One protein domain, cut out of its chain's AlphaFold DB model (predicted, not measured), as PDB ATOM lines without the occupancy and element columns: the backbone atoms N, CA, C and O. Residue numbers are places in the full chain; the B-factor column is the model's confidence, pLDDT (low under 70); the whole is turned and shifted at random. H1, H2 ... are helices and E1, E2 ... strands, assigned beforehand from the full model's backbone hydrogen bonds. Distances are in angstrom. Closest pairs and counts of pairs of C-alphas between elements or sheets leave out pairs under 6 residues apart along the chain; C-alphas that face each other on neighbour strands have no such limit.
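AT A GLANCE: This is residues 3 to 215 of the 215 residues of an uncharacterized protein of Rhizobium mongolense (UniProt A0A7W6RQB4). Two walls of parallel strands stand round one helix, H7: the twisted sheet E1 to E4 along one side, the pair E5 and E6 along another, with Ile 3 and Ile 4 in the gap between E1 and E5. H9 packs side by side with H7, H10 and H1 pack near the far end of E5, and the remaining helices form an outer shell. The printed part has 213 residues, with ten named helices and six named strands in the order H1 E1 H2 H3 E2 H4 E3 H5 E4 H6 H7 E5 H8 H9 E6 H10; the class is mixed. It is compact, with a radius of gyration of the C-alphas of 16.1 A, rounded, spanning 44 by 39 by 37 A.

IN THESE COORDINATES: H1 is residues 10 to 14, beginning at C-alpha 10 (-38.179, -48.716, -0.329). E1 is 25 to 28, H2 31 to 37, H3 39 to 42, E2 48 to 50, H4 66 to 71, E3 76 to 78, H5 87 to 97 (15.5 A), E4 105 to 107, H6 111 to 120 (14.4 A), H7 128 to 137 (14.3 A), E5 143 to 147 (13.2 A), H8 167 to 175 (12.3 A), H9 182 to 198 (24.2 A) and E6 202 to 205. H10 is 207 to 214, ending at C-alpha 214 (-26.126, -60.215, 3.185).

HOW THE PARTS SIT: The sheet E1 E2 E3 E4 is parallel; N 27 and O 48 are 2.9 A apart, N 78 and O 49 2.8 A, and N 107 and O 77 2.8 A, within hydrogen-bond range. H7 on one face makes two layers, helix over sheet, at a height of 9.4 A; it runs along the strands, at 16 degrees to E2 on the local plane. H2 and H5 only graze this sheet. H4 is only just not on it, with 4 pairs of C-alphas within 10 A. E5 and E6 are parallel, with N 144 and O 202 2.9 A apart. H7 touches H9, the closest C-alphas being those of Leu 137 and Ala 196 at 5.8 A, at a shallow tilt of 15 degrees, the same way. H6 and H7 are close but not clearly touching, C-alphas 117 and 134 at 7.9 A. H1 touches H10, closest C-alphas 13 and 207 at 5.8 A, and H3, closest 11 and 41 at 6.7 A. H8 and H9 are close but not clearly touching, C-alphas 174 and 182 at 7.6 A. Four strand-helix-strand units, parallel neighbour strands joined through helices, have right-handed crossovers: E1 to E2, E2 to E3, E3 to E4 and E5 to E6. Every O i to N i+4 pair is within range in the helices other than H3, too short for one.

THE WHOLE: The C-alphas of Gly 100 and Ala 215, the farthest apart, are 46.5 A from each other. The printed part has no cut. The links E2 to H4 and E5 to H8 are long. The mean pLDDT of the printed part is 93.7, and no printed residue is under 70.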
ATOM      1  N   ILE A   3     -43.296 -54.345   7.807       98.81
ATOM      2  CA  ILE A   3     -42.468 -53.302   8.410       98.81
ATOM      3  C   ILE A   3     -41.806 -52.512   7.288       98.81
ATOM      4  O   ILE A   3     -41.065 -53.076   6.480       98.81
ATOM      5  N   ILE A   4     -42.063 -51.205   7.262       98.62
ATOM      6  CA  ILE A   4     -41.601 -50.300   6.209       98.62
ATOM      7  C   ILE A   4     -40.573 -49.339   6.798       98.62
ATOM      8  O   ILE A   4     -40.894 -48.450   7.593       98.62
ATOM      9  N   GLY A   5     -39.320 -49.549   6.414       97.94
ATOM     10  CA  GLY A   5     -38.218 -48.654   6.703       97.94
ATOM     11  C   GLY A   5     -38.119 -47.514   5.679       97.94
ATOM     12  O   GLY A   5     -38.706 -47.579   4.601       97.94
ATOM     13  N   PRO A   6     -37.379 -46.447   6.011       96.38
ATOM     14  CA  PRO A   6     -37.314 -45.232   5.206       96.38
ATOM     15  C   PRO A   6     -36.158 -45.208   4.202       96.38
ATOM     16  O   PRO A   6     -35.813 -44.128   3.731       96.38
ATOM     17  N   ALA A   7     -35.475 -46.324   3.935       96.75
ATOM     18  CA  ALA A   7     -34.354 -46.312   2.997       96.75
ATOM     19  C   ALA A   7     -34.811 -45.871   1.599       96.75
ATOM     20  O   ALA A   7     -35.932 -46.168   1.189       96.75
ATOM     21  N   GLN A   8     -33.927 -45.215   0.847       96.62
ATOM     22  CA  GLN A   8     -34.216 -44.765  -0.519       96.62
ATOM     23  C   GLN A   8     -34.734 -45.893  -1.430       96.62
ATOM     24  O   GLN A   8     -35.558 -45.652  -2.307       96.62
ATOM     25  N   THR A   9     -34.312 -47.132  -1.178       97.50
ATOM     26  CA  THR A   9     -34.691 -48.328  -1.943       97.50
ATOM     27  C   THR A   9     -36.110 -48.835  -1.672       97.50
ATOM     28  O   THR A   9     -36.521 -49.830  -2.261       97.50
ATOM     29  N   VAL A  10     -36.863 -48.212  -0.756       97.75
ATOM     30  CA  VAL A  10     -38.179 -48.716  -0.329       97.75
ATOM     31  C   VAL A  10     -39.202 -48.760  -1.466       97.75
ATOM     32  O   VAL A  10     -40.044 -49.648  -1.473       97.75
ATOM     33  N   VAL A  11     -39.126 -47.840  -2.432       97.12
ATOM     34  CA  VAL A  11     -40.042 -47.816  -3.584       97.12
ATOM     35  C   VAL A  11     -39.825 -49.051  -4.457       97.12
ATOM     36  O   VAL A  11     -40.781 -49.771  -4.723       97.12
ATOM     37  N   GLU A  12     -38.568 -49.345  -4.803       97.81
ATOM     38  CA  GLU A  12     -38.184 -50.550  -5.554       97.81
ATOM     39  C   GLU A  12     -38.571 -51.830  -4.799       97.81
ATOM     40  O   GLU A  12     -39.107 -52.774  -5.373       97.81
ATOM     41  N   ASP A  13     -38.353 -51.857  -3.478       97.44
ATOM     42  CA  ASP A  13     -38.734 -52.991  -2.632       97.44
ATOM     43  C   ASP A  13     -40.249 -53.261  -2.638       97.44
ATOM     44  O   ASP A  13     -40.656 -54.370  -2.285       97.44
ATOM     45  N   LEU A  14     -41.079 -52.268  -2.971       98.06
ATOM     46  CA  LEU A  14     -42.539 -52.328  -2.883       98.06
ATOM     47  C   LEU A  14     -43.254 -52.371  -4.241       98.06
ATOM     48  O   LEU A  14     -44.476 -52.485  -4.242       98.06
ATOM     49  N   GLU A  15     -42.549 -52.347  -5.379       94.81
ATOM     50  CA  GLU A  15     -43.155 -52.257  -6.727       94.81
ATOM     51  C   GLU A  15     -44.282 -53.269  -6.986       94.81
ATOM     52  O   GLU A  15     -45.254 -52.960  -7.668       94.81
ATOM     53  N   ASN A  16     -44.171 -54.470  -6.413       93.69
ATOM     54  CA  ASN A  16     -45.142 -55.555  -6.579       93.69
ATOM     55  C   ASN A  16     -45.817 -55.956  -5.257       93.69
ATOM     56  O   ASN A  16     -46.299 -57.081  -5.107       93.69
ATOM     57  N   VAL A  17     -45.817 -55.061  -4.270       97.25
ATOM     58  CA  VAL A  17     -46.331 -55.320  -2.924       97.25
ATOM     59  C   VAL A  17     -47.558 -54.453  -2.667       97.25
ATOM     60  O   VAL A  17     -47.479 -53.230  -2.618       97.25
ATOM     61  N   SER A  18     -48.702 -55.089  -2.414       96.69
ATOM     62  CA  SER A  18     -49.883 -54.381  -1.909       96.69
ATOM     63  C   SER A  18     -49.725 -54.123  -0.408       96.69
ATOM     64  O   SER A  18     -50.043 -54.980   0.415       96.69
ATOM     65  N   VAL A  19     -49.201 -52.948  -0.039       98.06
ATOM     66  CA  VAL A  19     -48.960 -52.584   1.372       98.06
ATOM     67  C   VAL A  19     -50.248 -52.621   2.195       98.06
ATOM     68  O   VAL A  19     -50.274 -53.209   3.277       98.06
ATOM     69  N   ASP A  20     -51.330 -52.040   1.673       97.25
ATOM     70  CA  ASP A  20     -52.611 -51.992   2.384       97.25
ATOM     71  C   ASP A  20     -53.286 -53.371   2.509       97.25
ATOM     72  O   ASP A  20     -54.210 -53.514   3.310       97.25
ATOM     73  N   GLY A  21     -52.784 -54.393   1.804       97.25
ATOM     74  CA  GLY A  21     -53.229 -55.783   1.910       97.25
ATOM     75  C   GLY A  21     -52.730 -56.538   3.149       97.25
ATOM     76  O   GLY A  21     -53.222 -57.628   3.424       97.25
ATOM     77  N   TYR A  22     -51.776 -55.995   3.914       98.12
ATOM     78  CA  TYR A  22     -51.306 -56.626   5.152       98.12
ATOM     79  C   TYR A  22     -52.248 -56.352   6.333       98.12
ATOM     80  O   TYR A  22     -52.774 -55.253   6.477       98.12
ATOM     81  N   ASP A  23     -52.384 -57.305   7.260       97.62
ATOM     82  CA  ASP A  23     -53.225 -57.121   8.460       97.62
ATOM     83  C   ASP A  23     -52.742 -55.980   9.366       97.62
ATOM     84  O   ASP A  23     -53.541 -55.301  10.010       97.62
ATOM     85  N   VAL A  24     -51.420 -55.793   9.419       98.25
ATOM     86  CA  VAL A  24     -50.730 -54.822  10.272       98.25
ATOM     87  C   VAL A  24     -49.614 -54.161   9.472       98.25
ATOM     88  O   VAL A  24     -48.730 -54.856   8.955       98.25
ATOM     89  N   ILE A  25     -49.638 -52.829   9.429       98.62
ATOM     90  CA  ILE A  25     -48.634 -51.976   8.790       98.62
ATOM     91  C   ILE A  25     -47.844 -51.230   9.865       98.62
ATOM     92  O   ILE A  25     -48.400 -50.459  10.654       98.62
ATOM     93  N   VAL A  26     -46.531 -51.452   9.878       98.75
ATOM     94  CA  VAL A  26     -45.595 -50.867  10.838       98.75
ATOM     95  C   VAL A  26     -44.730 -49.820  10.142       98.75
ATOM     96  O   VAL A  26     -44.052 -50.122   9.158       98.75
ATOM     97  N   ARG A  27     -44.696 -48.601  10.689       98.50
ATOM     98  CA  ARG A  27     -43.829 -47.506  10.223       98.50
ATOM     99  C   ARG A  27     -42.913 -46.993  11.320       98.50
ATOM    100  O   ARG A  27     -43.107 -47.276  12.503       98.50
ATOM    101  N   LEU A  28     -41.917 -46.215  10.910       98.19
ATOM    102  CA  LEU A  28     -40.893 -45.657  11.785       98.19
ATOM    103  C   LEU A  28     -40.896 -44.130  11.698       98.19
ATOM    104  O   LEU A  28     -40.866 -43.601  10.591       98.19
ATOM    105  N   ASN A  29     -40.842 -43.434  12.835       97.06
ATOM    106  CA  ASN A  29     -40.623 -41.982  12.924       97.06
ATOM    107  C   ASN A  29     -41.488 -41.184  11.912       97.06
ATOM    108  O   ASN A  29     -42.707 -41.345  11.895       97.06
ATOM    109  N   ASN A  30     -40.862 -40.420  11.005       94.94
ATOM    110  CA  ASN A  30     -41.489 -39.641   9.924       94.94
ATOM    111  C   ASN A  30     -42.230 -40.473   8.856       94.94
ATOM    112  O   ASN A  30     -42.715 -39.929   7.863       94.94
ATOM    113  N   GLY A  31     -42.332 -41.792   9.018       95.25
ATOM    114  CA  GLY A  31     -42.931 -42.693   8.038       95.25
ATOM    115  C   GLY A  31     -44.394 -42.379   7.718       95.25
ATOM    116  O   GLY A  31     -44.816 -42.645   6.598       95.25
ATOM    117  N   ILE A  32     -45.150 -41.777   8.648       95.19
ATOM    118  CA  ILE A  32     -46.523 -41.303   8.386       95.19
ATOM    119  C   ILE A  32     -46.522 -40.194   7.331       95.19
ATOM    120  O   ILE A  32     -47.215 -40.302   6.323       95.19
ATOM    121  N   ALA A  33     -45.699 -39.159   7.524       92.81
ATOM    122  CA  ALA A  33     -45.608 -38.040   6.588       92.81
ATOM    123  C   ALA A  33     -45.139 -38.501   5.198       92.81
ATOM    124  O   ALA A  33     -45.589 -37.986   4.174       92.81
ATOM    125  N   LEU A  34     -44.258 -39.504   5.153       92.44
ATOM    126  CA  LEU A  34     -43.806 -40.113   3.906       92.44
ATOM    127  C   LEU A  34     -44.946 -40.848   3.183       92.44
ATOM    128  O   LEU A  34     -45.108 -40.692   1.973       92.44
ATOM    129  N   ALA A  35     -45.756 -41.604   3.930       94.31
ATOM    130  CA  ALA A  35     -46.914 -42.325   3.413       94.31
ATOM    131  C   ALA A  35     -48.006 -41.385   2.891       94.31
ATOM    132  O   ALA A  35     -48.538 -41.622   1.812       94.31
ATOM    133  N   GLN A  36     -48.272 -40.273   3.587       93.31
ATOM    134  CA  GLN A  36     -49.216 -39.238   3.137       93.31
ATOM    135  C   GLN A  36     -48.869 -38.684   1.757       93.31
ATOM    136  O   GLN A  36     -49.761 -38.406   0.961       93.31
ATOM    137  N   LYS A  37     -47.574 -38.519   1.474       92.25
ATOM    138  CA  LYS A  37     -47.101 -37.995   0.188       92.25
ATOM    139  C   LYS A  37     -47.167 -39.034  -0.933       92.25
ATOM    140  O   LYS A  37     -47.297 -38.647  -2.086       92.25
ATOM    141  N   ASN A  38     -47.075 -40.329  -0.609       92.19
ATOM    142  CA  ASN A  38     -46.982 -41.415  -1.594       92.19
ATOM    143  C   ASN A  38     -47.866 -42.632  -1.235       92.19
ATOM    144  O   ASN A  38     -47.351 -43.753  -1.156       92.19
ATOM    145  N   PRO A  39     -49.183 -42.463  -1.017       94.62
ATOM    146  CA  PRO A  39     -50.033 -43.529  -0.482       94.62
ATOM    147  C   PRO A  39     -50.206 -44.705  -1.451       94.62
ATOM    148  O   PRO A  39     -50.392 -45.834  -1.009       94.62
ATOM    149  N   SER A  40     -50.095 -44.473  -2.763       94.44
ATOM    150  CA  SER A  40     -50.188 -45.525  -3.787       94.44
ATOM    151  C   SER A  40     -49.040 -46.536  -3.731       94.44
ATOM    152  O   SER A  40     -49.229 -47.683  -4.119       94.44
ATOM    153  N   VAL A  41     -47.866 -46.120  -3.247       95.50
ATOM    154  CA  VAL A  41     -46.675 -46.977  -3.112       95.50
ATOM    155  C   VAL A  41     -46.527 -47.457  -1.675       95.50
ATOM    156  O   VAL A  41     -46.285 -48.630  -1.412       95.50
ATOM    157  N   LEU A  42     -46.658 -46.535  -0.723       96.56
ATOM    158  CA  LEU A  42     -46.337 -46.792   0.673       96.56
ATOM    159  C   LEU A  42     -47.532 -47.277   1.483       96.56
ATOM    160  O   LEU A  42     -47.335 -47.552   2.663       96.56
ATOM    161  N   GLY A  43     -48.728 -47.373   0.902       95.88
ATOM    162  CA  GLY A  43     -49.979 -47.640   1.610       95.88
ATOM    163  C   GLY A  43     -50.529 -46.402   2.320       95.88
ATOM    164  O   GLY A  43     -49.788 -45.482   2.677       95.88
ATOM    165  N   SER A  44     -51.838 -46.393   2.545       93.88
ATOM    166  CA  SER A  44     -52.588 -45.274   3.131       93.88
ATOM    167  C   SER A  44     -52.727 -45.348   4.656       93.88
ATOM    168  O   SER A  44     -53.049 -44.352   5.298       93.88
ATOM    169  N   ARG A  45     -52.462 -46.518   5.245       94.31
ATOM    170  CA  ARG A  45     -52.668 -46.809   6.671       94.31
ATOM    171  C   ARG A  45     -51.356 -46.931   7.447       94.31
ATOM    172  O   ARG A  45     -50.309 -47.282   6.895       94.31
ATOM    173  N   THR A  46     -51.419 -46.677   8.754       97.88
ATOM    174  CA  THR A  46     -50.369 -47.026   9.720       97.88
ATOM    175  C   THR A  46     -51.007 -47.602  10.982       97.88
ATOM    176  O   THR A  46     -51.572 -46.849  11.757       97.88
ATOM    177  N   ASP A  47     -50.901 -48.909  11.233       98.19
ATOM    178  CA  ASP A  47     -51.479 -49.519  12.445       98.19
ATOM    179  C   ASP A  47     -50.556 -49.360  13.663       98.19
ATOM    180  O   ASP A  47     -51.014 -49.137  14.788       98.19
ATOM    181  N   VAL A  48     -49.242 -49.474  13.437       98.69
ATOM    182  CA  VAL A  48     -48.209 -49.379  14.472       98.69
ATOM    183  C   VAL A  48     -47.146 -48.374  14.049       98.69
ATOM    184  O   VAL A  48     -46.531 -48.509  12.991       98.69
ATOM    185  N   LEU A  49     -46.868 -47.396  14.907       98.62
ATOM    186  CA  LEU A  49     -45.785 -46.441  14.712       98.62
ATOM    187  C   LEU A  49     -44.693 -46.654  15.757       98.62
ATOM    188  O   LEU A  49     -44.909 -46.402  16.939       98.62
ATOM    189  N   PHE A  50     -43.496 -47.047  15.333       98.56
ATOM    190  CA  PHE A  50     -42.309 -46.992  16.182       98.56
ATOM    191  C   PHE A  50     -41.700 -45.589  16.115       98.56
ATOM    192  O   PHE A  50     -41.292 -45.140  15.046       98.56
ATOM    193  N   HIS A  51     -41.610 -44.892  17.248       97.62
ATOM    194  CA  HIS A  51     -41.168 -43.494  17.298       97.62
ATOM    195  C   HIS A  51     -40.222 -43.251  18.477       97.62
ATOM    196  O   HIS A  51     -40.482 -43.717  19.581       97.62
ATOM    197  N   ASN A  52     -39.141 -42.482  18.299       94.06
ATOM    198  CA  ASN A  52     -38.187 -42.178  19.389       94.06
ATOM    199  C   ASN A  52     -38.630 -41.030  20.340       94.06
ATOM    200  O   ASN A  52     -37.887 -40.653  21.260       94.06
ATOM    201  N   LEU A  53     -39.825 -40.483  20.088       95.62
ATOM    202  CA  LEU A  53     -40.482 -39.355  20.773       95.62
ATOM    203  C   LEU A  53     -39.702 -38.026  20.772       95.62
ATOM    204  O   LEU A  53     -40.021 -37.120  21.537       95.62
ATOM    205  N   MET A  54     -38.669 -37.883  19.943       92.88
ATOM    206  CA  MET A  54     -37.992 -36.608  19.718       92.88
ATOM    207  C   MET A  54     -38.707 -35.863  18.588       92.88
ATOM    208  O   MET A  54     -38.350 -36.021  17.436       92.88
ATOM    209  N   GLU A  55     -39.741 -35.088  18.899       93.81
ATOM    210  CA  GLU A  55     -40.624 -34.486  17.879       93.81
ATOM    211  C   GLU A  55     -40.142 -33.141  17.319       93.81
ATOM    212  O   GLU A  55     -40.608 -32.687  16.272       93.81
ATOM    213  N   HIS A  56     -39.179 -32.505  17.984       91.50
ATOM    214  CA  HIS A  56     -38.675 -31.178  17.629       91.50
ATOM    215  C   HIS A  56     -37.148 -31.098  17.762       91.50
ATOM    216  O   HIS A  56     -36.540 -31.905  18.471       91.50
ATOM    217  N   GLY A  57     -36.554 -30.098  17.104       89.44
ATOM    218  CA  GLY A  57     -35.109 -29.850  17.058       89.44
ATOM    219  C   GLY A  57     -34.401 -30.548  15.892       89.44
ATOM    220  O   GLY A  57     -35.020 -31.281  15.123       89.44
ATOM    221  N   ASP A  58     -33.089 -30.342  15.793       83.75
ATOM    222  CA  ASP A  58     -32.277 -30.728  14.624       83.75
ATOM    223  C   ASP A  58     -32.263 -32.232  14.340       83.75
ATOM    224  O   ASP A  58     -32.059 -32.658  13.210       83.75
ATOM    225  N   ARG A  59     -32.494 -33.056  15.368       85.44
ATOM    226  CA  ARG A  59     -32.548 -34.523  15.264       85.44
ATOM    227  C   ARG A  59     -33.956 -35.086  15.440       85.44
ATOM    228  O   ARG A  59     -34.113 -36.234  15.865       85.44
ATOM    229  N   SER A  60     -34.963 -34.268  15.140       89.31
ATOM    230  CA  SER A  60     -36.366 -34.655  15.221       89.31
ATOM    231  C   SER A  60     -36.678 -35.895  14.375       89.31
ATOM    232  O   SER A  60     -36.166 -36.085  13.274       89.31
ATOM    233  N   ALA A  61     -37.548 -36.740  14.914       92.06
ATOM    234  CA  ALA A  61     -38.182 -37.875  14.264       92.06
ATOM    235  C   ALA A  61     -39.543 -37.527  13.639       92.06
ATOM    236  O   ALA A  61     -40.183 -38.428  13.101       92.06
ATOM    237  N   GLY A  62     -39.957 -36.259  13.704       93.00
ATOM    238  CA  GLY A  62     -41.268 -35.792  13.265       93.00
ATOM    239  C   GLY A  62     -42.207 -35.506  14.415       93.00
ATOM    240  O   GLY A  62     -42.202 -36.213  15.418       93.00
ATOM    241  N   ALA A  63     -43.037 -34.476  14.264       94.50
ATOM    242  CA  ALA A  63     -44.143 -34.246  15.181       94.50
ATOM    243  C   ALA A  63     -45.257 -35.265  14.923       94.50
ATOM    244  O   ALA A  63     -45.652 -35.492  13.780       94.50
ATOM    245  N   ILE A  64     -45.783 -35.851  15.996       95.88
ATOM    246  CA  ILE A  64     -46.841 -36.862  15.953       95.88
ATOM    247  C   ILE A  64     -47.968 -36.480  16.919       95.88
ATOM    248  O   ILE A  64     -48.171 -37.146  17.942       95.88
ATOM    249  N   PRO A  65     -48.692 -35.381  16.629       94.38
ATOM    250  CA  PRO A  65     -49.785 -34.935  17.478       94.38
ATOM    251  C   PRO A  65     -50.953 -35.928  17.408       94.38
ATOM    252  O   PRO A  65     -51.171 -36.581  16.384       94.38
ATOM    253  N   ALA A  66     -51.752 -36.012  18.474       94.00
ATOM    254  CA  ALA A  66     -52.878 -36.949  18.555       94.00
ATOM    255  C   ALA A  66     -53.827 -36.942  17.327       94.00
ATOM    256  O   ALA A  66     -54.221 -38.026  16.899       94.00
ATOM    257  N   PRO A  67     -54.189 -35.791  16.712       93.12
ATOM    258  CA  PRO A  67     -54.994 -35.780  15.489       93.12
ATOM    259  C   PRO A  67     -54.354 -36.525  14.314       93.12
ATOM    260  O   PRO A  67     -55.053 -37.289  13.657       93.12
ATOM    261  N   LEU A  68     -53.042 -36.372  14.099       93.56
ATOM    262  CA  LEU A  68     -52.325 -37.059  13.020       93.56
ATOM    263  C   LEU A  68     -52.341 -38.576  13.237       93.56
ATOM    264  O   LEU A  68     -52.609 -39.336  12.313       93.56
ATOM    265  N   LEU A  69     -52.098 -39.022  14.473       95.50
ATOM    266  CA  LEU A  69     -52.140 -40.446  14.820       95.50
ATOM    267  C   LEU A  69     -53.528 -41.050  14.552       95.50
ATOM    268  O   LEU A  69     -53.622 -42.140  13.992       95.50
ATOM    269  N   ARG A  70     -54.599 -40.319  14.890       92.56
ATOM    270  CA  ARG A  70     -55.985 -40.738  14.625       92.56
ATOM    271  C   ARG A  70     -56.308 -40.817  13.143       92.56
ATOM    272  O   ARG A  70     -56.863 -41.818  12.708       92.56
ATOM    273  N   GLU A  71     -55.977 -39.771  12.393       91.94
ATOM    274  CA  GLU A  71     -56.236 -39.686  10.952       91.94
ATOM    275  C   GLU A  71     -55.581 -40.849  10.194       91.94
ATOM    276  O   GLU A  71     -56.175 -41.403   9.275       91.94
ATOM    277  N   HIS A  72     -54.397 -41.279  10.640       92.69
ATOM    278  CA  HIS A  72     -53.631 -42.376  10.032       92.69
ATOM    279  C   HIS A  72     -53.960 -43.767  10.569       92.69
ATOM    280  O   HIS A  72     -53.336 -44.749  10.157       92.69
ATOM    281  N   GLY A  73     -54.928 -43.865  11.483       93.69
ATOM    282  CA  GLY A  73     -55.358 -45.133  12.066       93.69
ATOM    283  C   GLY A  73     -54.322 -45.781  12.987       93.69
ATOM    284  O   GLY A  73     -54.366 -46.998  13.173       93.69
ATOM    285  N   VAL A  74     -53.407 -44.998  13.573       97.56
ATOM    286  CA  VAL A  74     -52.363 -45.512  14.469       97.56
ATOM    287  C   VAL A  74     -52.997 -46.023  15.750       97.56
ATOM    288  O   VAL A  74     -53.387 -45.246  16.621       97.56
ATOM    289  N   ARG A  75     -53.044 -47.348  15.884       97.31
ATOM    290  CA  ARG A  75     -53.554 -48.029  17.078       97.31
ATOM    291  C   ARG A  75     -52.496 -48.096  18.164       97.31
ATOM    292  O   ARG A  75     -52.808 -47.888  19.330       97.31
ATOM    293  N   PHE A  76     -51.245 -48.346  17.780       98.31
ATOM    294  CA  PHE A  76     -50.135 -48.480  18.717       98.31
ATOM    295  C   PHE A  76     -49.003 -47.512  18.376       98.31
ATOM    296  O   PHE A  76     -48.347 -47.639  17.342       98.31
ATOM    297  N   LEU A  77     -48.731 -46.579  19.283       98.38
ATOM    298  CA  LEU A  77     -47.509 -45.785  19.284       98.38
ATOM    299  C   LEU A  77     -46.478 -46.490  20.165       98.38
ATOM    300  O   LEU A  77     -46.603 -46.508  21.385       98.38
ATOM    301  N   VAL A  78     -45.447 -47.069  19.563       98.19
ATOM    302  CA  VAL A  78     -44.407 -47.808  20.279       98.19
ATOM    303  C   VAL A  78     -43.187 -46.919  20.497       98.19
ATOM    304  O   VAL A  78     -42.525 -46.501  19.545       98.19
ATOM    305  N   PHE A  79     -42.845 -46.676  21.762       97.06
ATOM    306  CA  PHE A  79     -41.595 -46.025  22.147       97.06
ATOM    307  C   PHE A  79     -40.587 -47.073  22.638       97.06
ATOM    308  O   PHE A  79     -40.719 -47.567  23.764       97.06
ATOM    309  N   PRO A  80     -39.560 -47.429  21.841       91.44
ATOM    310  CA  PRO A  80     -38.531 -48.367  22.273       91.44
ATOM    311  C   PRO A  80     -37.608 -47.683  23.299       91.44
ATOM    312  O   PRO A  80     -36.626 -47.016  22.968       91.44
ATOM    313  N   HIS A  81     -37.971 -47.796  24.576       87.31
ATOM    314  CA  HIS A  81     -37.286 -47.131  25.679       87.31
ATOM    315  C   HIS A  81     -36.056 -47.936  26.140       87.31
ATOM    316  O   HIS A  81     -36.149 -48.846  26.955       87.31
ATOM    317  N   TRP A  82     -34.863 -47.518  25.709       85.44
ATOM    318  CA  TRP A  82     -33.593 -48.202  26.017       85.44
ATOM    319  C   TRP A  82     -32.847 -47.700  27.273       85.44
ATOM    320  O   TRP A  82     -31.677 -48.027  27.472       85.44
ATOM    321  N   GLY A  83     -33.508 -46.924  28.142       75.25
ATOM    322  CA  GLY A  83     -32.949 -46.488  29.434       75.25
ATOM    323  C   GLY A  83     -32.084 -45.212  29.462       75.25
ATOM    324  O   GLY A  83     -31.369 -45.014  30.436       75.25
ATOM    325  N   PHE A  84     -32.114 -44.334  28.451       71.69
ATOM    326  CA  PHE A  84     -31.242 -43.138  28.397       71.69
ATOM    327  C   PHE A  84     -31.762 -41.927  29.200       71.69
ATOM    328  O   PHE A  84     -32.959 -41.789  29.462       71.69
ATOM    329  N   LYS A  85     -30.877 -40.985  29.554       70.38
ATOM    330  CA  LYS A  85     -31.247 -39.743  30.259       70.38
ATOM    331  C   LYS A  85     -32.221 -38.908  29.411       70.38
ATOM    332  O   LYS A  85     -31.956 -38.634  28.249       70.38
ATOM    333  N   GLY A  86     -33.370 -38.534  29.977       74.81
ATOM    334  CA  GLY A  86     -34.421 -37.773  29.281       74.81
ATOM    335  C   GLY A  86     -35.492 -38.617  28.571       74.81
ATOM    336  O   GLY A  86     -36.578 -38.107  28.314       74.81
ATOM    337  N   SER A  87     -35.258 -39.917  28.342       83.12
ATOM    338  CA  SER A  87     -36.252 -40.845  27.759       83.12
ATOM    339  C   SER A  87     -37.572 -40.882  28.532       83.12
ATOM    340  O   SER A  87     -38.641 -40.790  27.937       83.12
ATOM    341  N   LYS A  88     -37.486 -40.961  29.867       89.19
ATOM    342  CA  LYS A  88     -38.644 -40.981  30.765       89.19
ATOM    343  C   LYS A  88     -39.473 -39.709  30.642       89.19
ATOM    344  O   LYS A  88     -40.684 -39.797  30.522       89.19
ATOM    345  N   SER A  89     -38.828 -38.541  30.618       91.56
ATOM    346  CA  SER A  89     -39.530 -37.260  30.465       91.56
ATOM    347  C   SER A  89     -40.287 -37.199  29.136       91.56
ATOM    348  O   SER A  89     -41.465 -36.855  29.138       91.56
ATOM    349  N   ARG A  90     -39.670 -37.636  28.025       91.69
ATOM    350  CA  ARG A  90     -40.356 -37.722  26.722       91.69
ATOM    351  C   ARG A  90     -41.550 -38.674  26.754       91.69
ATOM    352  O   ARG A  90     -42.619 -38.319  26.270       91.69
ATOM    353  N   LEU A  91     -41.382 -39.850  27.362       94.25
ATOM    354  CA  LEU A  91     -42.463 -40.821  27.523       94.25
ATOM    355  C   LEU A  91     -43.634 -40.243  28.332       94.25
ATOM    356  O   LEU A  91     -44.776 -40.358  27.897       94.25
ATOM    357  N   TYR A  92     -43.368 -39.619  29.483       94.25
ATOM    358  CA  TYR A  92     -44.416 -39.033  30.325       94.25
ATOM    359  C   TYR A  92     -45.120 -37.865  29.639       94.25
ATOM    360  O   TYR A  92     -46.346 -37.829  29.650       94.25
ATOM    361  N   LYS A  93     -44.373 -36.978  28.971       94.31
ATOM    362  CA  LYS A  93     -44.954 -35.869  28.207       94.31
ATOM    363  C   LYS A  93     -45.883 -36.372  27.101       94.31
ATOM    364  O   LYS A  93     -47.004 -35.894  26.985       94.31
ATOM    365  N   LYS A  94     -45.455 -37.367  26.311       95.88
ATOM    366  CA  LYS A  94     -46.321 -37.936  25.266       95.88
ATOM    367  C   LYS A  94     -47.523 -38.674  25.862       95.88
ATOM    368  O   LYS A  94     -48.608 -38.613  25.302       95.88
ATOM    369  N   ARG A  95     -47.358 -39.352  27.003       95.19
ATOM    370  CA  ARG A  95     -48.476 -39.994  27.711       95.19
ATOM    371  C   ARG A  95     -49.525 -38.977  28.161       95.19
ATOM    372  O   ARG A  95     -50.708 -39.258  28.032       95.19
ATOM    373  N   GLU A  96     -49.092 -37.834  28.680       94.56
ATOM    374  CA  GLU A  96     -49.972 -36.730  29.067       94.56
ATOM    375  C   GLU A  96     -50.695 -36.139  27.850       94.56
ATOM    376  O   GLU A  96     -51.907 -35.975  27.884       94.56
ATOM    377  N   GLU A  97     -49.989 -35.911  26.742       93.44
ATOM    378  CA  GLU A  97     -50.595 -35.422  25.495       93.44
ATOM    379  C   GLU A  97     -51.651 -36.384  24.926       93.44
ATOM    380  O   GLU A  97     -52.681 -35.956  24.407       93.44
ATOM    381  N   LEU A  98     -51.406 -37.692  25.022       94.44
ATOM    382  CA  LEU A  98     -52.346 -38.722  24.579       94.44
ATOM    383  C   LEU A  98     -53.425 -39.036  25.621       94.44
ATOM    384  O   LEU A  98     -54.296 -39.866  25.358       94.44
ATOM    385  N   HIS A  99     -53.402 -38.395  26.790       91.56
ATOM    386  CA  HIS A  99     -54.408 -38.618  27.817       91.56
ATOM    387  C   HIS A  99     -55.802 -38.256  27.281       91.56
ATOM    388  O   HIS A  99     -56.043 -37.146  26.815       91.56
ATOM    389  N   GLY A 100     -56.730 -39.215  27.318       83.62
ATOM    390  CA  GLY A 100     -58.071 -39.068  26.738       83.62
ATOM    391  C   GLY A 100     -58.167 -39.358  25.232       83.62
ATOM    392  O   GLY A 100     -59.273 -39.423  24.700       83.62
ATOM    393  N   CYS A 101     -57.052 -39.604  24.533       87.00
ATOM    394  CA  CYS A 101     -57.070 -40.113  23.163       87.00
ATOM    395  C   CYS A 101     -57.296 -41.634  23.176       87.00
ATOM    396  O   CYS A 101     -56.366 -42.404  23.385       87.00
ATOM    397  N   GLN A 102     -58.530 -42.082  22.938       85.12
ATOM    398  CA  GLN A 102     -58.860 -43.519  22.943       85.12
ATOM    399  C   GLN A 102     -58.368 -44.282  21.706       85.12
ATOM    400  O   GLN A 102     -58.326 -45.507  21.710       85.12
ATOM    401  N   ALA A 103     -58.013 -43.570  20.639       89.81
ATOM    402  CA  ALA A 103     -57.677 -44.175  19.356       89.81
ATOM    403  C   ALA A 103     -56.251 -44.746  19.284       89.81
ATOM    404  O   ALA A 103     -55.989 -45.590  18.431       89.81
ATOM    405  N   THR A 104     -55.338 -44.290  20.149       96.50
ATOM    406  CA  THR A 104     -53.920 -44.663  20.087       96.50
ATOM    407  C   THR A 104     -53.383 -45.012  21.468       96.50
ATOM    408  O   THR A 104     -53.353 -44.172  22.365       96.50
ATOM    409  N   GLU A 105     -52.880 -46.233  21.615       96.62
ATOM    410  CA  GLU A 105     -52.212 -46.705  22.821       96.62
ATOM    411  C   GLU A 105     -50.697 -46.469  22.737       96.62
ATOM    412  O   GLU A 105     -50.034 -46.889  21.785       96.62
ATOM    413  N   LEU A 106     -50.130 -45.812  23.753       97.31
ATOM    414  CA  LEU A 106     -48.683 -45.649  23.901       97.31
ATOM    415  C   LEU A 106     -48.075 -46.863  24.611       97.31
ATOM    416  O   LEU A 106     -48.242 -47.038  25.821       97.31
ATOM    417  N   VAL A 107     -47.302 -47.653  23.871       96.31
ATOM    418  CA  VAL A 107     -46.711 -48.917  24.319       96.31
ATOM    419  C   VAL A 107     -45.192 -48.798  24.429       96.31
ATOM    420  O   VAL A 107     -44.526 -48.128  23.639       96.31
ATOM    421  N   VAL A 108     -44.621 -49.488  25.416       95.88
ATOM    422  CA  VAL A 108     -43.172 -49.623  25.595       95.88
ATOM    423  C   VAL A 108     -42.830 -51.114  25.623       95.88
ATOM    424  O   VAL A 108     -43.448 -51.846  26.400       95.88
ATOM    425  N   PRO A 109     -41.866 -51.597  24.813       94.81
ATOM    426  CA  PRO A 109     -41.409 -52.980  24.899       94.81
ATOM    427  C   PRO A 109     -40.937 -53.332  26.316       94.81
ATOM    428  O   PRO A 109     -40.372 -52.496  27.021       94.81
ATOM    429  N   SER A 110     -41.163 -54.579  26.742       94.00
ATOM    430  CA  SER A 110     -40.802 -55.003  28.102       94.00
ATOM    431  C   SER A 110     -39.307 -54.821  28.389       94.00
ATOM    432  O   SER A 110     -38.462 -55.040  27.518       94.00
ATOM    433  N   THR A 111     -38.966 -54.508  29.642       91.88
ATOM    434  CA  THR A 111     -37.567 -54.398  30.091       91.88
ATOM    435  C   THR A 111     -36.772 -55.667  29.793       91.88
ATOM    436  O   THR A 111     -35.657 -55.580  29.292       91.88
ATOM    437  N   ARG A 112     -37.375 -56.847  29.989       93.62
ATOM    438  CA  ARG A 112     -36.767 -58.146  29.663       93.62
ATOM    439  C   ARG A 112     -36.402 -58.267  28.182       93.62
ATOM    440  O   ARG A 112     -35.312 -58.741  27.862       93.62
ATOM    441  N   PHE A 113     -37.301 -57.862  27.284       94.81
ATOM    442  CA  PHE A 113     -37.014 -57.837  25.849       94.81
ATOM    443  C   PHE A 113     -35.860 -56.875  25.553       94.81
ATOM    444  O   PHE A 113     -34.886 -57.260  24.907       94.81
ATOM    445  N   CYS A 114     -35.925 -55.654  26.091       93.75
ATOM    446  CA  CYS A 114     -34.897 -54.647  25.863       93.75
ATOM    447  C   CYS A 114     -33.511 -55.085  26.368       93.75
ATOM    448  O   CYS A 114     -32.513 -54.944  25.666       93.75
ATOM    449  N   GLU A 115     -33.423 -55.661  27.564       92.75
ATOM    450  CA  GLU A 115     -32.161 -56.169  28.109       92.75
ATOM    451  C   GLU A 115     -31.598 -57.330  27.287       92.75
ATOM    452  O   GLU A 115     -30.394 -57.368  27.029       92.75
ATOM    453  N   SER A 116     -32.454 -58.253  26.834       94.75
ATOM    454  CA  SER A 116     -32.042 -59.367  25.971       94.75
ATOM    455  C   SER A 116     -31.422 -58.870  24.664       94.75
ATOM    456  O   SER A 116     -30.341 -59.319  24.280       94.75
ATOM    457  N   VAL A 117     -32.066 -57.902  24.004       95.50
ATOM    458  CA  VAL A 117     -31.558 -57.305  22.762       95.50
ATOM    459  C   VAL A 117     -30.239 -56.571  23.001       95.50
ATOM    460  O   VAL A 117     -29.276 -56.802  22.275       95.50
ATOM    461  N   ARG A 118     -30.143 -55.748  24.054       93.94
ATOM    462  CA  ARG A 118     -28.909 -55.012  24.378       93.94
ATOM    463  C   ARG A 118     -27.723 -55.931  24.658       93.94
ATOM    464  O   ARG A 118     -26.613 -55.604  24.257       93.94
ATOM    465  N   ARG A 119     -27.929 -57.078  25.316       94.62
ATOM    466  CA  ARG A 119     -26.854 -58.067  25.533       94.62
ATOM    467  C   ARG A 119     -26.353 -58.657  24.217       94.62
ATOM    468  O   ARG A 119     -25.153 -58.807  24.042       94.62
ATOM    469  N   GLN A 120     -27.254 -58.950  23.282       96.31
ATOM    470  CA  GLN A 120     -26.886 -59.483  21.964       96.31
ATOM    471  C   GLN A 120     -26.170 -58.455  21.082       96.31
ATOM    472  O   GLN A 120     -25.376 -58.834  20.226       96.31
ATOM    473  N   LEU A 121     -26.435 -57.170  21.316       95.31
ATOM    474  CA  LEU A 121     -25.741 -56.049  20.687       95.31
ATOM    475  C   LEU A 121     -24.492 -55.607  21.467       95.31
ATOM    476  O   LEU A 121     -23.899 -54.597  21.108       95.31
ATOM    477  N   ASP A 122     -24.088 -56.337  22.514       93.56
ATOM    478  CA  ASP A 122     -22.920 -56.024  23.351       93.56
ATOM    479  C   ASP A 122     -22.965 -54.576  23.886       93.56
ATOM    480  O   ASP A 122     -22.091 -53.740  23.693       93.56
ATOM    481  N   GLY A 123     -24.098 -54.259  24.516       90.81
ATOM    482  CA  GLY A 123     -24.354 -52.993  25.199       90.81
ATOM    483  C   GLY A 123     -24.963 -51.898  24.323       90.81
ATOM    484  O   GLY A 123     -25.653 -51.026  24.875       90.81
ATOM    485  N   PHE A 124     -24.786 -51.971  22.997       91.88
ATOM    486  CA  PHE A 124     -25.345 -51.016  22.037       91.88
ATOM    487  C   PHE A 124     -26.879 -51.044  22.015       91.88
ATOM    488  O   PHE A 124     -27.536 -52.032  22.358       91.88
ATOM    489  N   GLN A 125     -27.462 -49.914  21.626       90.25
ATOM    490  CA  GLN A 125     -28.900 -49.738  21.478       90.25
ATOM    491  C   GLN A 125     -29.271 -49.934  20.012       90.25
ATOM    492  O   GLN A 125     -28.639 -49.319  19.151       90.25
ATOM    493  N   PRO A 126     -30.315 -50.713  19.704       94.56
ATOM    494  CA  PRO A 126     -30.783 -50.801  18.336       94.56
ATOM    495  C   PRO A 126     -31.380 -49.461  17.898       94.56
ATOM    496  O   PRO A 126     -32.025 -48.745  18.674       94.56
ATOM    497  N   THR A 127     -31.228 -49.146  16.622       95.00
ATOM    498  CA  THR A 127     -31.985 -48.092  15.951       95.00
ATOM    499  C   THR A 127     -33.492 -48.349  16.062       95.00
ATOM    500  O   THR A 127     -33.932 -49.463  16.354       95.00
ATOM    501  N   VAL A 128     -34.331 -47.333  15.827       95.81
ATOM    502  CA  VAL A 128     -35.801 -47.511  15.838       95.81
ATOM    503  C   VAL A 128     -36.231 -48.588  14.832       95.81
ATOM    504  O   VAL A 128     -37.104 -49.398  15.133       95.81
ATOM    505  N   GLY A 129     -35.560 -48.641  13.677       97.06
ATOM    506  CA  GLY A 129     -35.790 -49.660  12.659       97.06
ATOM    507  C   GLY A 129     -35.428 -51.067  13.116       97.06
ATOM    508  O   GLY A 129     -36.279 -51.955  13.077       97.06
ATOM    509  N   ALA A 130     -34.211 -51.264  13.634       97.38
ATOM    510  CA  ALA A 130     -33.824 -52.553  14.202       97.38
ATOM    511  C   ALA A 130     -34.716 -52.939  15.394       97.38
ATOM    512  O   ALA A 130     -35.100 -54.095  15.522       97.38
ATOM    513  N   SER A 131     -35.134 -51.976  16.222       97.56
ATOM    514  CA  SER A 131     -36.065 -52.211  17.333       97.56
ATOM    515  C   SER A 131     -37.379 -52.827  16.848       97.56
ATOM    516  O   SER A 131     -37.834 -53.809  17.431       97.56
ATOM    517  N   ALA A 132     -37.971 -52.279  15.780       98.31
ATOM    518  CA  ALA A 132     -39.211 -52.789  15.200       98.31
ATOM    519  C   ALA A 132     -39.034 -54.204  14.631       98.31
ATOM    520  O   ALA A 132     -39.817 -55.098  14.954       98.31
ATOM    521  N   ILE A 133     -37.971 -54.425  13.850       98.62
ATOM    522  CA  ILE A 133     -37.659 -55.737  13.263       98.62
ATOM    523  C   ILE A 133     -37.487 -56.796  14.360       98.62
ATOM    524  O   ILE A 133     -38.156 -57.827  14.339       98.62
ATOM    525  N   LEU A 134     -36.631 -56.534  15.350       98.19
ATOM    526  CA  LEU A 134     -36.336 -57.483  16.428       98.19
ATOM    527  C   LEU A 134     -37.573 -57.782  17.285       98.19
ATOM    528  O   LEU A 134     -37.778 -58.926  17.701       98.19
ATOM    529  N   PHE A 135     -38.408 -56.768  17.535       97.81
ATOM    530  CA  PHE A 135     -39.644 -56.926  18.294       97.81
ATOM    531  C   PHE A 135     -40.614 -57.871  17.583       97.81
ATOM    532  O   PHE A 135     -41.055 -58.856  18.174       97.81
ATOM    533  N   PHE A 136     -40.900 -57.622  16.305       98.00
ATOM    534  CA  PHE A 136     -41.882 -58.417  15.571       98.00
ATOM    535  C   PHE A 136     -41.376 -59.798  15.163       98.00
ATOM    536  O   PHE A 136     -42.155 -60.746  15.203       98.00
ATOM    537  N   LEU A 137     -40.078 -59.970  14.898       98.25
ATOM    538  CA  LEU A 137     -39.502 -61.307  14.713       98.25
ATOM    539  C   LEU A 137     -39.581 -62.156  15.992       98.25
ATOM    540  O   LEU A 137     -39.617 -63.381  15.908       98.25
ATOM    541  N   SER A 138     -39.644 -61.534  17.175       96.06
ATOM    542  CA  SER A 138     -39.846 -62.231  18.457       96.06
ATOM    543  C   SER A 138     -41.312 -62.496  18.794       96.06
ATOM    544  O   SER A 138     -41.602 -63.225  19.743       96.06
ATOM    545  N   ALA A 139     -42.241 -61.876  18.066       93.50
ATOM    546  CA  ALA A 139     -43.665 -62.001  18.321       93.50
ATOM    547  C   ALA A 139     -44.222 -63.307  17.739       93.50
ATOM    548  O   ALA A 139     -43.656 -63.917  16.831       93.50
ATOM    549  N   LYS A 140     -45.381 -63.728  18.249       91.94
ATOM    550  CA  LYS A 140     -46.146 -64.832  17.663       91.94
ATOM    551  C   LYS A 140     -46.907 -64.307  16.448       91.94
ATOM    552  O   LYS A 140     -47.964 -63.704  16.600       91.94
ATOM    553  N   CYS A 141     -46.354 -64.512  15.262       94.25
ATOM    554  CA  CYS A 141     -46.968 -64.139  13.992       94.25
ATOM    555  C   CYS A 141     -46.717 -65.227  12.944       94.25
ATOM    556  O   CYS A 141     -45.817 -66.046  13.104       94.25
ATOM    557  N   THR A 142     -47.532 -65.255  11.896       97.12
ATOM    558  CA  THR A 142     -47.385 -66.204  10.781       97.12
ATOM    559  C   THR A 142     -46.449 -65.672   9.702       97.12
ATOM    560  O   THR A 142     -45.724 -66.448   9.086       97.12
ATOM    561  N   GLU A 143     -46.434 -64.352   9.497       98.31
ATOM    562  CA  GLU A 143     -45.614 -63.700   8.481       98.31
ATOM    563  C   GLU A 143     -45.141 -62.302   8.910       98.31
ATOM    564  O   GLU A 143     -45.936 -61.480   9.391       98.31
ATOM    565  N   VAL A 144     -43.861 -62.014   8.655       98.62
ATOM    566  CA  VAL A 144     -43.244 -60.684   8.764       98.62
ATOM    567  C   VAL A 144     -42.583 -60.322   7.436       98.62
ATOM    568  O   VAL A 144     -41.590 -60.933   7.045       98.62
ATOM    569  N   ALA A 145     -43.107 -59.300   6.766       98.75
ATOM    570  CA  ALA A 145     -42.477 -58.673   5.613       98.75
ATOM    571  C   ALA A 145     -41.628 -57.469   6.050       98.75
ATOM    572  O   ALA A 145     -42.066 -56.664   6.873       98.75
ATOM    573  N   ILE A 146     -40.413 -57.338   5.518       98.75
ATOM    574  CA  ILE A 146     -39.444 -56.291   5.871       98.75
ATOM    575  C   ILE A 146     -38.963 -55.618   4.583       98.75
ATOM    576  O   ILE A 146     -38.298 -56.252   3.762       98.75
ATOM    577  N   HIS A 147     -39.284 -54.333   4.413       98.69
ATOM    578  CA  HIS A 147     -38.989 -53.542   3.208       98.69
ATOM    579  C   HIS A 147     -38.392 -52.181   3.581       98.69
ATOM    580  O   HIS A 147     -38.712 -51.643   4.638       98.69
ATOM    581  N   GLY A 148     -37.533 -51.602   2.734       98.00
ATOM    582  CA  GLY A 148     -37.003 -50.251   2.961       98.00
ATOM    583  C   GLY A 148     -35.931 -50.159   4.050       98.00
ATOM    584  O   GLY A 148     -35.829 -49.147   4.746       98.00
ATOM    585  N   PHE A 149     -35.118 -51.203   4.211       98.12
ATOM    586  CA  PHE A 149     -34.011 -51.245   5.167       98.12
ATOM    587  C   PHE A 149     -32.681 -51.514   4.476       98.12
ATOM    588  O   PHE A 149     -32.507 -52.524   3.807       98.12
ATOM    589  N   THR A 150     -31.713 -50.636   4.725       96.88
ATOM    590  CA  THR A 150     -30.340 -50.771   4.220       96.88
ATOM    591  C   THR A 150     -29.300 -50.587   5.318       96.88
ATOM    592  O   THR A 150     -28.119 -50.485   5.026       96.88
ATOM    593  N   PHE A 151     -29.716 -50.515   6.591       95.06
ATOM    594  CA  PHE A 151     -28.816 -50.352   7.743       95.06
ATOM    595  C   PHE A 151     -27.834 -49.182   7.570       95.06
ATOM    596  O   PHE A 151     -26.649 -49.296   7.870       95.06
ATOM    597  N   PHE A 152     -28.350 -48.047   7.079       93.75
ATOM    598  CA  PHE A 152     -27.589 -46.825   6.783       93.75
ATOM    599  C   PHE A 152     -26.533 -46.984   5.674       93.75
ATOM    600  O   PHE A 152     -25.633 -46.157   5.542       93.75
ATOM    601  N   GLN A 153     -26.632 -48.025   4.842       94.44
ATOM    602  CA  GLN A 153     -25.783 -48.196   3.658       94.44
ATOM    603  C   GLN A 153     -26.274 -47.373   2.452       94.44
ATOM    604  O   GLN A 153     -25.543 -47.240   1.474       94.44
ATOM    605  N   THR A 154     -27.467 -46.776   2.537       94.94
ATOM    606  CA  THR A 154     -28.035 -45.815   1.573       94.94
ATOM    607  C   THR A 154     -28.603 -44.606   2.328       94.94
ATOM    608  O   THR A 154     -28.871 -44.731   3.529       94.94
ATOM    609  N   PRO A 155     -28.848 -43.458   1.666       94.31
ATOM    610  CA  PRO A 155     -29.647 -42.390   2.262       94.31
ATOM    611  C   PRO A 155     -31.111 -42.825   2.452       94.31
ATOM    612  O   PRO A 155     -31.523 -43.938   2.079       94.31
ATOM    613  N   TYR A 156     -31.899 -41.938   3.057       95.00
ATOM    614  CA  TYR A 156     -33.342 -42.120   3.183       95.00
ATOM    615  C   TYR A 156     -34.075 -41.761   1.888       95.00
ATOM    616  O   TYR A 156     -33.540 -41.072   1.022       95.00
ATOM    617  N   LEU A 157     -35.324 -42.211   1.767       95.00
ATOM    618  CA  LEU A 157     -36.229 -41.729   0.734       95.00
ATOM    619  C   LEU A 157     -36.435 -40.218   0.896       95.00
ATOM    620  O   LEU A 157     -36.594 -39.717   2.015       95.00
ATOM    621  N   LEU A 158     -36.454 -39.508  -0.232       92.69
ATOM    622  CA  LEU A 158     -36.675 -38.065  -0.276       92.69
ATOM    623  C   LEU A 158     -37.945 -37.679   0.501       92.69
ATOM    624  O   LEU A 158     -38.998 -38.303   0.350       92.69
ATOM    625  N   GLY A 159     -37.849 -36.645   1.336       89.69
ATOM    626  CA  GLY A 159     -38.939 -36.166   2.176       89.69
ATOM    627  C   GLY A 159     -39.096 -36.893   3.513       89.69
ATOM    628  O   GLY A 159     -40.009 -36.538   4.260       89.69
ATOM    629  N   TYR A 160     -38.250 -37.883   3.833       91.88
ATOM    630  CA  TYR A 160     -38.211 -38.509   5.162       91.88
ATOM    631  C   TYR A 160     -37.301 -37.752   6.142       91.88
ATOM    632  O   TYR A 160     -37.698 -37.467   7.274       91.88
ATOM    633  N   ASN A 161     -36.072 -37.456   5.716       89.19
ATOM    634  CA  ASN A 161     -35.122 -36.601   6.424       89.19
ATOM    635  C   ASN A 161     -34.162 -35.985   5.401       89.19
ATOM    636  O   ASN A 161     -33.137 -36.581   5.070       89.19
ATOM    637  N   ASP A 162     -34.508 -34.797   4.913       84.81
ATOM    638  CA  ASP A 162     -33.790 -34.128   3.823       84.81
ATOM    639  C   ASP A 162     -32.395 -33.619   4.236       84.81
ATOM    640  O   ASP A 162     -31.599 -33.246   3.380       84.81
ATOM    641  N   ALA A 163     -32.062 -33.659   5.532       84.38
ATOM    642  CA  ALA A 163     -30.711 -33.387   6.024       84.38
ATOM    643  C   ALA A 163     -29.735 -34.564   5.815       84.38
ATOM    644  O   ALA A 163     -28.560 -34.449   6.154       84.38
ATOM    645  N   VAL A 164     -30.212 -35.710   5.310       85.81
ATOM    646  CA  VAL A 164     -29.403 -36.904   5.031       85.81
ATOM    647  C   VAL A 164     -29.602 -37.300   3.568       85.81
ATOM    648  O   VAL A 164     -30.500 -38.075   3.232       85.81
ATOM    649  N   ALA A 165     -28.754 -36.759   2.699       85.56
ATOM    650  CA  ALA A 165     -28.807 -36.929   1.252       85.56
ATOM    651  C   ALA A 165     -27.867 -38.033   0.738       85.56
ATOM    652  O   ALA A 165     -28.070 -38.555  -0.357       85.56
ATOM    653  N   THR A 166     -26.854 -38.425   1.515       89.81
ATOM    654  CA  THR A 166     -25.859 -39.431   1.111       89.81
ATOM    655  C   THR A 166     -25.774 -40.624   2.067       89.81
ATOM    656  O   THR A 166     -26.217 -40.582   3.217       89.81
ATOM    657  N   ALA A 167     -25.169 -41.721   1.599       88.56
ATOM    658  CA  ALA A 167     -24.907 -42.890   2.439       88.56
ATOM    659  C   ALA A 167     -23.899 -42.590   3.566       88.56
ATOM    660  O   ALA A 167     -24.025 -43.134   4.662       88.56
ATOM    661  N   ASP A 168     -22.916 -41.716   3.324       88.88
ATOM    662  CA  ASP A 168     -21.969 -41.275   4.356       88.88
ATOM    663  C   ASP A 168     -22.650 -40.426   5.428       88.88
ATOM    664  O   ASP A 168     -22.404 -40.621   6.620       88.88
ATOM    665  N   GLU A 169     -23.566 -39.541   5.035       88.44
ATOM    666  CA  GLU A 169     -24.394 -38.791   5.978       88.44
ATOM    667  C   GLU A 169     -25.319 -39.717   6.767       88.44
ATOM    668  O   GLU A 169     -25.478 -39.521   7.967       88.44
ATOM    669  N   ALA A 170     -25.878 -40.764   6.150       87.50
ATOM    670  CA  ALA A 170     -26.706 -41.740   6.856       87.50
ATOM    671  C   ALA A 170     -25.897 -42.494   7.921       87.50
ATOM    672  O   ALA A 170     -26.328 -42.595   9.075       87.50
ATOM    673  N   ARG A 171     -24.692 -42.963   7.573       86.75
ATOM    674  CA  ARG A 171     -23.761 -43.581   8.531       86.75
ATOM    675  C   ARG A 171     -23.379 -42.619   9.647       86.75
ATOM    676  O   ARG A 171     -23.465 -42.977  10.820       86.75
ATOM    677  N   SER A 172     -23.015 -41.390   9.292       86.50
ATOM    678  CA  SER A 172     -22.648 -40.344  10.250       86.50
ATOM    679  C   SER A 172     -23.816 -40.006  11.173       86.50
ATOM    680  O   SER A 172     -23.641 -39.866  12.381       86.50
ATOM    681  N   TRP A 173     -25.037 -39.963  10.640       85.31
ATOM    682  CA  TRP A 173     -26.253 -39.746  11.408       85.31
ATOM    683  C   TRP A 173     -26.470 -40.850  12.440       85.31
ATOM    684  O   TRP A 173     -26.774 -40.538  13.592       85.31
ATOM    685  N   ALA A 174     -26.298 -42.120  12.062       82.88
ATOM    686  CA  ALA A 174     -26.400 -43.249  12.987       82.88
ATOM    687  C   ALA A 174     -25.304 -43.221  14.063       82.88
ATOM    688  O   ALA A 174     -25.588 -43.462  15.236       82.88
ATOM    689  N   ALA A 175     -24.072 -42.892  13.669       82.94
ATOM    690  CA  ALA A 175     -22.901 -42.889  14.541       82.94
ATOM    691  C   ALA A 175     -22.835 -41.680  15.488       82.94
ATOM    692  O   ALA A 175     -22.220 -41.774  16.545       82.94
ATOM    693  N   ALA A 176     -23.485 -40.561  15.156       78.69
ATOM    694  CA  ALA A 176     -23.366 -39.292  15.882       78.69
ATOM    695  C   ALA A 176     -23.750 -39.356  17.371       78.69
ATOM    696  O   ALA A 176     -23.328 -38.512  18.155       78.69
ATOM    697  N   SER A 177     -24.570 -40.329  17.773       71.88
ATOM    698  CA  SER A 177     -24.941 -40.530  19.175       71.88
ATOM    699  C   SER A 177     -24.035 -41.527  19.908       71.88
ATOM    700  O   SER A 177     -24.180 -41.667  21.119       71.88
ATOM    701  N   TYR A 178     -23.143 -42.229  19.198       75.75
ATOM    702  CA  TYR A 178     -22.289 -43.326  19.683       75.75
ATOM    703  C   TYR A 178     -23.032 -44.453  20.422       75.75
ATOM    704  O   TYR A 178     -22.413 -45.273  21.094       75.75
ATOM    705  N   VAL A 179     -24.365 -44.513  20.313       83.06
ATOM    706  CA  VAL A 179     -25.182 -45.533  20.989       83.06
ATOM    707  C   VAL A 179     -25.648 -46.652  20.064       83.06
ATOM    708  O   VAL A 179     -26.149 -47.655  20.567       83.06
ATOM    709  N   HIS A 180     -25.495 -46.497  18.748       88.38
ATOM    710  CA  HIS A 180     -25.937 -47.460  17.740       88.38
ATOM    711  C   HIS A 180     -24.744 -48.108  17.037       88.38
ATOM    712  O   HIS A 180     -23.727 -47.456  16.816       88.38
ATOM    713  N   ASP A 181     -24.907 -49.368  16.635       91.81
ATOM    714  CA  ASP A 181     -23.963 -50.080  15.769       91.81
ATOM    715  C   ASP A 181     -24.759 -50.819  14.679       91.81
ATOM    716  O   ASP A 181     -25.189 -51.960  14.885       91.81
ATOM    717  N   PRO A 182     -24.999 -50.174  13.519       91.56
ATOM    718  CA  PRO A 182     -25.762 -50.775  12.427       91.56
ATOM    719  C   PRO A 182     -25.169 -52.091  11.903       91.56
ATOM    720  O   PRO A 182     -25.914 -52.975  11.480       91.56
ATOM    721  N   SER A 183     -23.844 -52.258  11.959       92.50
ATOM    722  CA  SER A 183     -23.188 -53.494  11.519       92.50
ATOM    723  C   SER A 183     -23.497 -54.652  12.465       92.50
ATOM    724  O   SER A 183     -23.823 -55.752  12.013       92.50
ATOM    725  N   ARG A 184     -23.486 -54.417  13.781       94.19
ATOM    726  CA  ARG A 184     -23.948 -55.412  14.765       94.19
ATOM    727  C   ARG A 184     -25.449 -55.657  14.670       94.19
ATOM    728  O   ARG A 184     -25.875 -56.805  14.782       94.19
ATOM    729  N   GLU A 185     -26.247 -54.616  14.423       95.44
ATOM    730  CA  GLU A 185     -27.692 -54.750  14.209       95.44
ATOM    731  C   GLU A 185     -28.000 -55.727  13.073       95.44
ATOM    732  O   GLU A 185     -28.835 -56.607  13.270       95.44
ATOM    733  N   LYS A 186     -27.289 -55.657  11.939       95.88
ATOM    734  CA  LYS A 186     -27.436 -56.625  10.836       95.88
ATOM    735  C   LYS A 186     -27.233 -58.063  11.305       95.88
ATOM    736  O   LYS A 186     -28.073 -58.920  11.040       95.88
ATOM    737  N   ILE A 187     -26.151 -58.323  12.039       96.44
ATOM    738  CA  ILE A 187     -25.819 -59.665  12.537       96.44
ATOM    739  C   ILE A 187     -26.924 -60.193  13.455       96.44
ATOM    740  O   ILE A 187     -27.356 -61.340  13.322       96.44
ATOM    741  N   VAL A 188     -27.409 -59.362  14.379       97.75
ATOM    742  CA  VAL A 188     -28.479 -59.754  15.304       97.75
ATOM    743  C   VAL A 188     -29.809 -59.931  14.567       97.75
ATOM    744  O   VAL A 188     -30.501 -60.917  14.813       97.75
ATOM    745  N   VAL A 189     -30.147 -59.055  13.616       98.31
ATOM    746  CA  VAL A 189     -31.351 -59.189  12.782       98.31
ATOM    747  C   VAL A 189     -31.329 -60.499  11.997       98.31
ATOM    748  O   VAL A 189     -32.317 -61.225  12.038       98.31
ATOM    749  N   MET A 190     -30.210 -60.864  11.364       98.06
ATOM    750  CA  MET A 190     -30.089 -62.147  10.657       98.06
ATOM    751  C   MET A 190     -30.351 -63.340  11.584       98.06
ATOM    752  O   MET A 190     -31.094 -64.247  11.221       98.06
ATOM    753  N   ARG A 191     -29.823 -63.316  12.815       98.00
ATOM    754  CA  ARG A 191     -30.099 -64.366  13.811       98.00
ATOM    755  C   ARG A 191     -31.581 -64.434  14.184       98.00
ATOM    756  O   ARG A 191     -32.118 -65.529  14.337       98.00
ATOM    757  N   TYR A 192     -32.250 -63.288  14.324       98.31
ATOM    758  CA  TYR A 192     -33.685 -63.239  14.617       98.31
ATOM    759  C   TYR A 192     -34.525 -63.750  13.448       98.31
ATOM    760  O   TYR A 192     -35.508 -64.443  13.700       98.31
ATOM    761  N   ILE A 193     -34.125 -63.465  12.204       98.44
ATOM    762  CA  ILE A 193     -34.765 -64.001  10.996       98.44
ATOM    763  C   ILE A 193     -34.671 -65.527  11.009       98.44
ATOM    764  O   ILE A 193     -35.705 -66.188  11.040       98.44
ATOM    765  N   SER A 194     -33.461 -66.088  11.121       98.06
ATOM    766  CA  SER A 194     -33.276 -67.547  11.147       98.06
ATOM    767  C   SER A 194     -34.045 -68.208  12.292       98.06
ATOM    768  O   SER A 194     -34.650 -69.263  12.126       98.06
ATOM    769  N   SER A 195     -34.065 -67.576  13.468       97.81
ATOM    770  CA  SER A 195     -34.813 -68.080  14.617       97.81
ATOM    771  C   SER A 195     -36.332 -68.023  14.395       97.81
ATOM    772  O   SER A 195     -37.047 -68.923  14.834       97.81
ATOM    773  N   ALA A 196     -36.844 -66.985  13.729       98.25
ATOM    774  CA  ALA A 196     -38.259 -66.864  13.379       98.25
ATOM    775  C   ALA A 196     -38.677 -67.927  12.355       98.25
ATOM    776  O   ALA A 196     -39.680 -68.606  12.565       98.25
ATOM    777  N   GLU A 197     -37.866 -68.155  11.325       98.12
ATOM    778  CA  GLU A 197     -38.097 -69.206  10.328       98.12
ATOM    779  C   GLU A 197     -38.104 -70.603  10.966       98.12
ATOM    780  O   GLU A 197     -38.993 -71.404  10.688       98.12
ATOM    781  N   GLN A 198     -37.201 -70.874  11.916       98.00
ATOM    782  CA  GLN A 198     -37.205 -72.118  12.703       98.00
ATOM    783  C   GLN A 198     -38.470 -72.297  13.557       98.00
ATOM    784  O   GLN A 198     -38.853 -73.425  13.857       98.00
ATOM    785  N   ARG A 199     -39.137 -71.202  13.946       97.50
ATOM    786  CA  ARG A 199     -40.449 -71.231  14.618       97.50
ATOM    787  C   ARG A 199     -41.627 -71.362  13.644       97.50
ATOM    788  O   ARG A 199     -42.768 -71.352  14.096       97.50
ATOM    789  N   GLY A 200     -41.375 -71.458  12.339       97.88
ATOM    790  CA  GLY A 200     -42.405 -71.518  11.301       97.88
ATOM    791  C   GLY A 200     -42.965 -70.155  10.886       97.88
ATOM    792  O   GLY A 200     -44.000 -70.106  10.228       97.88
ATOM    793  N   VAL A 201     -42.312 -69.048  11.258       98.38
ATOM    794  CA  VAL A 201     -42.689 -67.708  10.786       98.38
ATOM    795  C   VAL A 201     -42.145 -67.511   9.375       98.38
ATOM    796  O   VAL A 201     -40.943 -67.645   9.147       98.38
ATOM    797  N   ARG A 202     -43.001 -67.130   8.427       98.44
ATOM    798  CA  ARG A 202     -42.558 -66.724   7.091       98.44
ATOM    799  C   ARG A 202     -41.929 -65.332   7.157       98.44
ATOM    800  O   ARG A 202     -42.591 -64.373   7.545       98.44
ATOM    801  N   VAL A 203     -40.670 -65.203   6.747       98.50
ATOM    802  CA  VAL A 203     -39.998 -63.899   6.652       98.50
ATOM    803  C   VAL A 203     -39.846 -63.508   5.185       98.50
ATOM    804  O   VAL A 203     -39.094 -64.129   4.434       98.50
ATOM    805  N   ALA A 204     -40.567 -62.471   4.763       98.19
ATOM    806  CA  ALA A 204     -40.444 -61.897   3.427       98.19
ATOM    807  C   ALA A 204     -39.516 -60.676   3.480       98.19
ATOM    808  O   ALA A 204     -39.709 -59.771   4.286       98.19
ATOM    809  N   LEU A 205     -38.490 -60.650   2.633       98.50
ATOM    810  CA  LEU A 205     -37.542 -59.536   2.557       98.50
ATOM    811  C   LEU A 205     -37.677 -58.858   1.198       98.50
ATOM    812  O   LEU A 205     -37.641 -59.554   0.179       98.50
ATOM    813  N   GLY A 206     -37.745 -57.524   1.188       98.19
ATOM    814  CA  GLY A 206     -37.525 -56.735  -0.022       98.19
ATOM    815  C   GLY A 206     -36.190 -57.097  -0.681       98.19
ATOM    816  O   GLY A 206     -35.242 -57.520  -0.005       98.19
ATOM    817  N   ALA A 207     -36.109 -56.967  -2.005       97.88
ATOM    818  CA  ALA A 207     -34.918 -57.347  -2.761       97.88
ATOM    819  C   ALA A 207     -33.671 -56.588  -2.275       97.88
ATOM    820  O   ALA A 207     -32.616 -57.192  -2.052       97.88
ATOM    821  N   ASN A 208     -33.811 -55.286  -2.019       98.12
ATOM    822  CA  ASN A 208     -32.739 -54.462  -1.485       98.12
ATOM    823  C   ASN A 208     -32.474 -54.774  -0.009       98.12
ATOM    824  O   ASN A 208     -31.311 -54.875   0.378       98.12
ATOM    825  N   VAL A 209     -33.502 -55.046   0.804       98.00
ATOM    826  CA  VAL A 209     -33.297 -55.508   2.193       98.00
ATOM    827  C   VAL A 209     -32.425 -56.760   2.238       98.00
ATOM    828  O   VAL A 209     -31.449 -56.808   2.987       98.00
ATOM    829  N   ARG A 210     -32.722 -57.762   1.403       97.56
ATOM    830  CA  ARG A 210     -31.922 -58.988   1.296       97.56
ATOM    831  C   ARG A 210     -30.486 -58.682   0.872       97.56
ATOM    832  O   ARG A 210     -29.556 -59.183   1.498       97.56
ATOM    833  N   ARG A 211     -30.307 -57.848  -0.156       97.12
ATOM    834  CA  ARG A 211     -28.988 -57.429  -0.648       97.12
ATOM    835  C   ARG A 211     -28.151 -56.787   0.457       97.12
ATOM    836  O   ARG A 211     -27.015 -57.191   0.663       97.12
ATOM    837  N   PHE A 212     -28.704 -55.811   1.173       96.06
ATOM    838  CA  PHE A 212     -27.967 -55.064   2.193       96.06
ATOM    839  C   PHE A 212     -27.827 -55.814   3.517       96.06
ATOM    840  O   PHE A 212     -26.912 -55.511   4.271       96.06
ATOM    841  N   LEU A 213     -28.669 -56.807   3.809       94.44
ATOM    842  CA  LEU A 213     -28.452 -57.705   4.946       94.44
ATOM    843  C   LEU A 213     -27.262 -58.644   4.732       94.44
ATOM    844  O   LEU A 213     -26.523 -58.885   5.682       94.44
ATOM    845  N   LEU A 214     -27.101 -59.167   3.512       88.62
ATOM    846  CA  LEU A 214     -26.126 -60.215   3.185       88.62
ATOM    847  C   LEU A 214     -24.781 -59.691   2.655       88.62
ATOM    848  O   LEU A 214     -23.829 -60.467   2.592       88.62
ATOM    849  N   ALA A 215     -24.715 -58.417   2.257       80.12
ATOM    850  CA  ALA A 215     -23.477 -57.729   1.883       80.12
ATOM    851  C   ALA A 215     -22.646 -57.346   3.111       80.12
ATOM    852  O   ALA A 215     -21.407 -57.458   3.041       80.12
TER     853      ALA A 215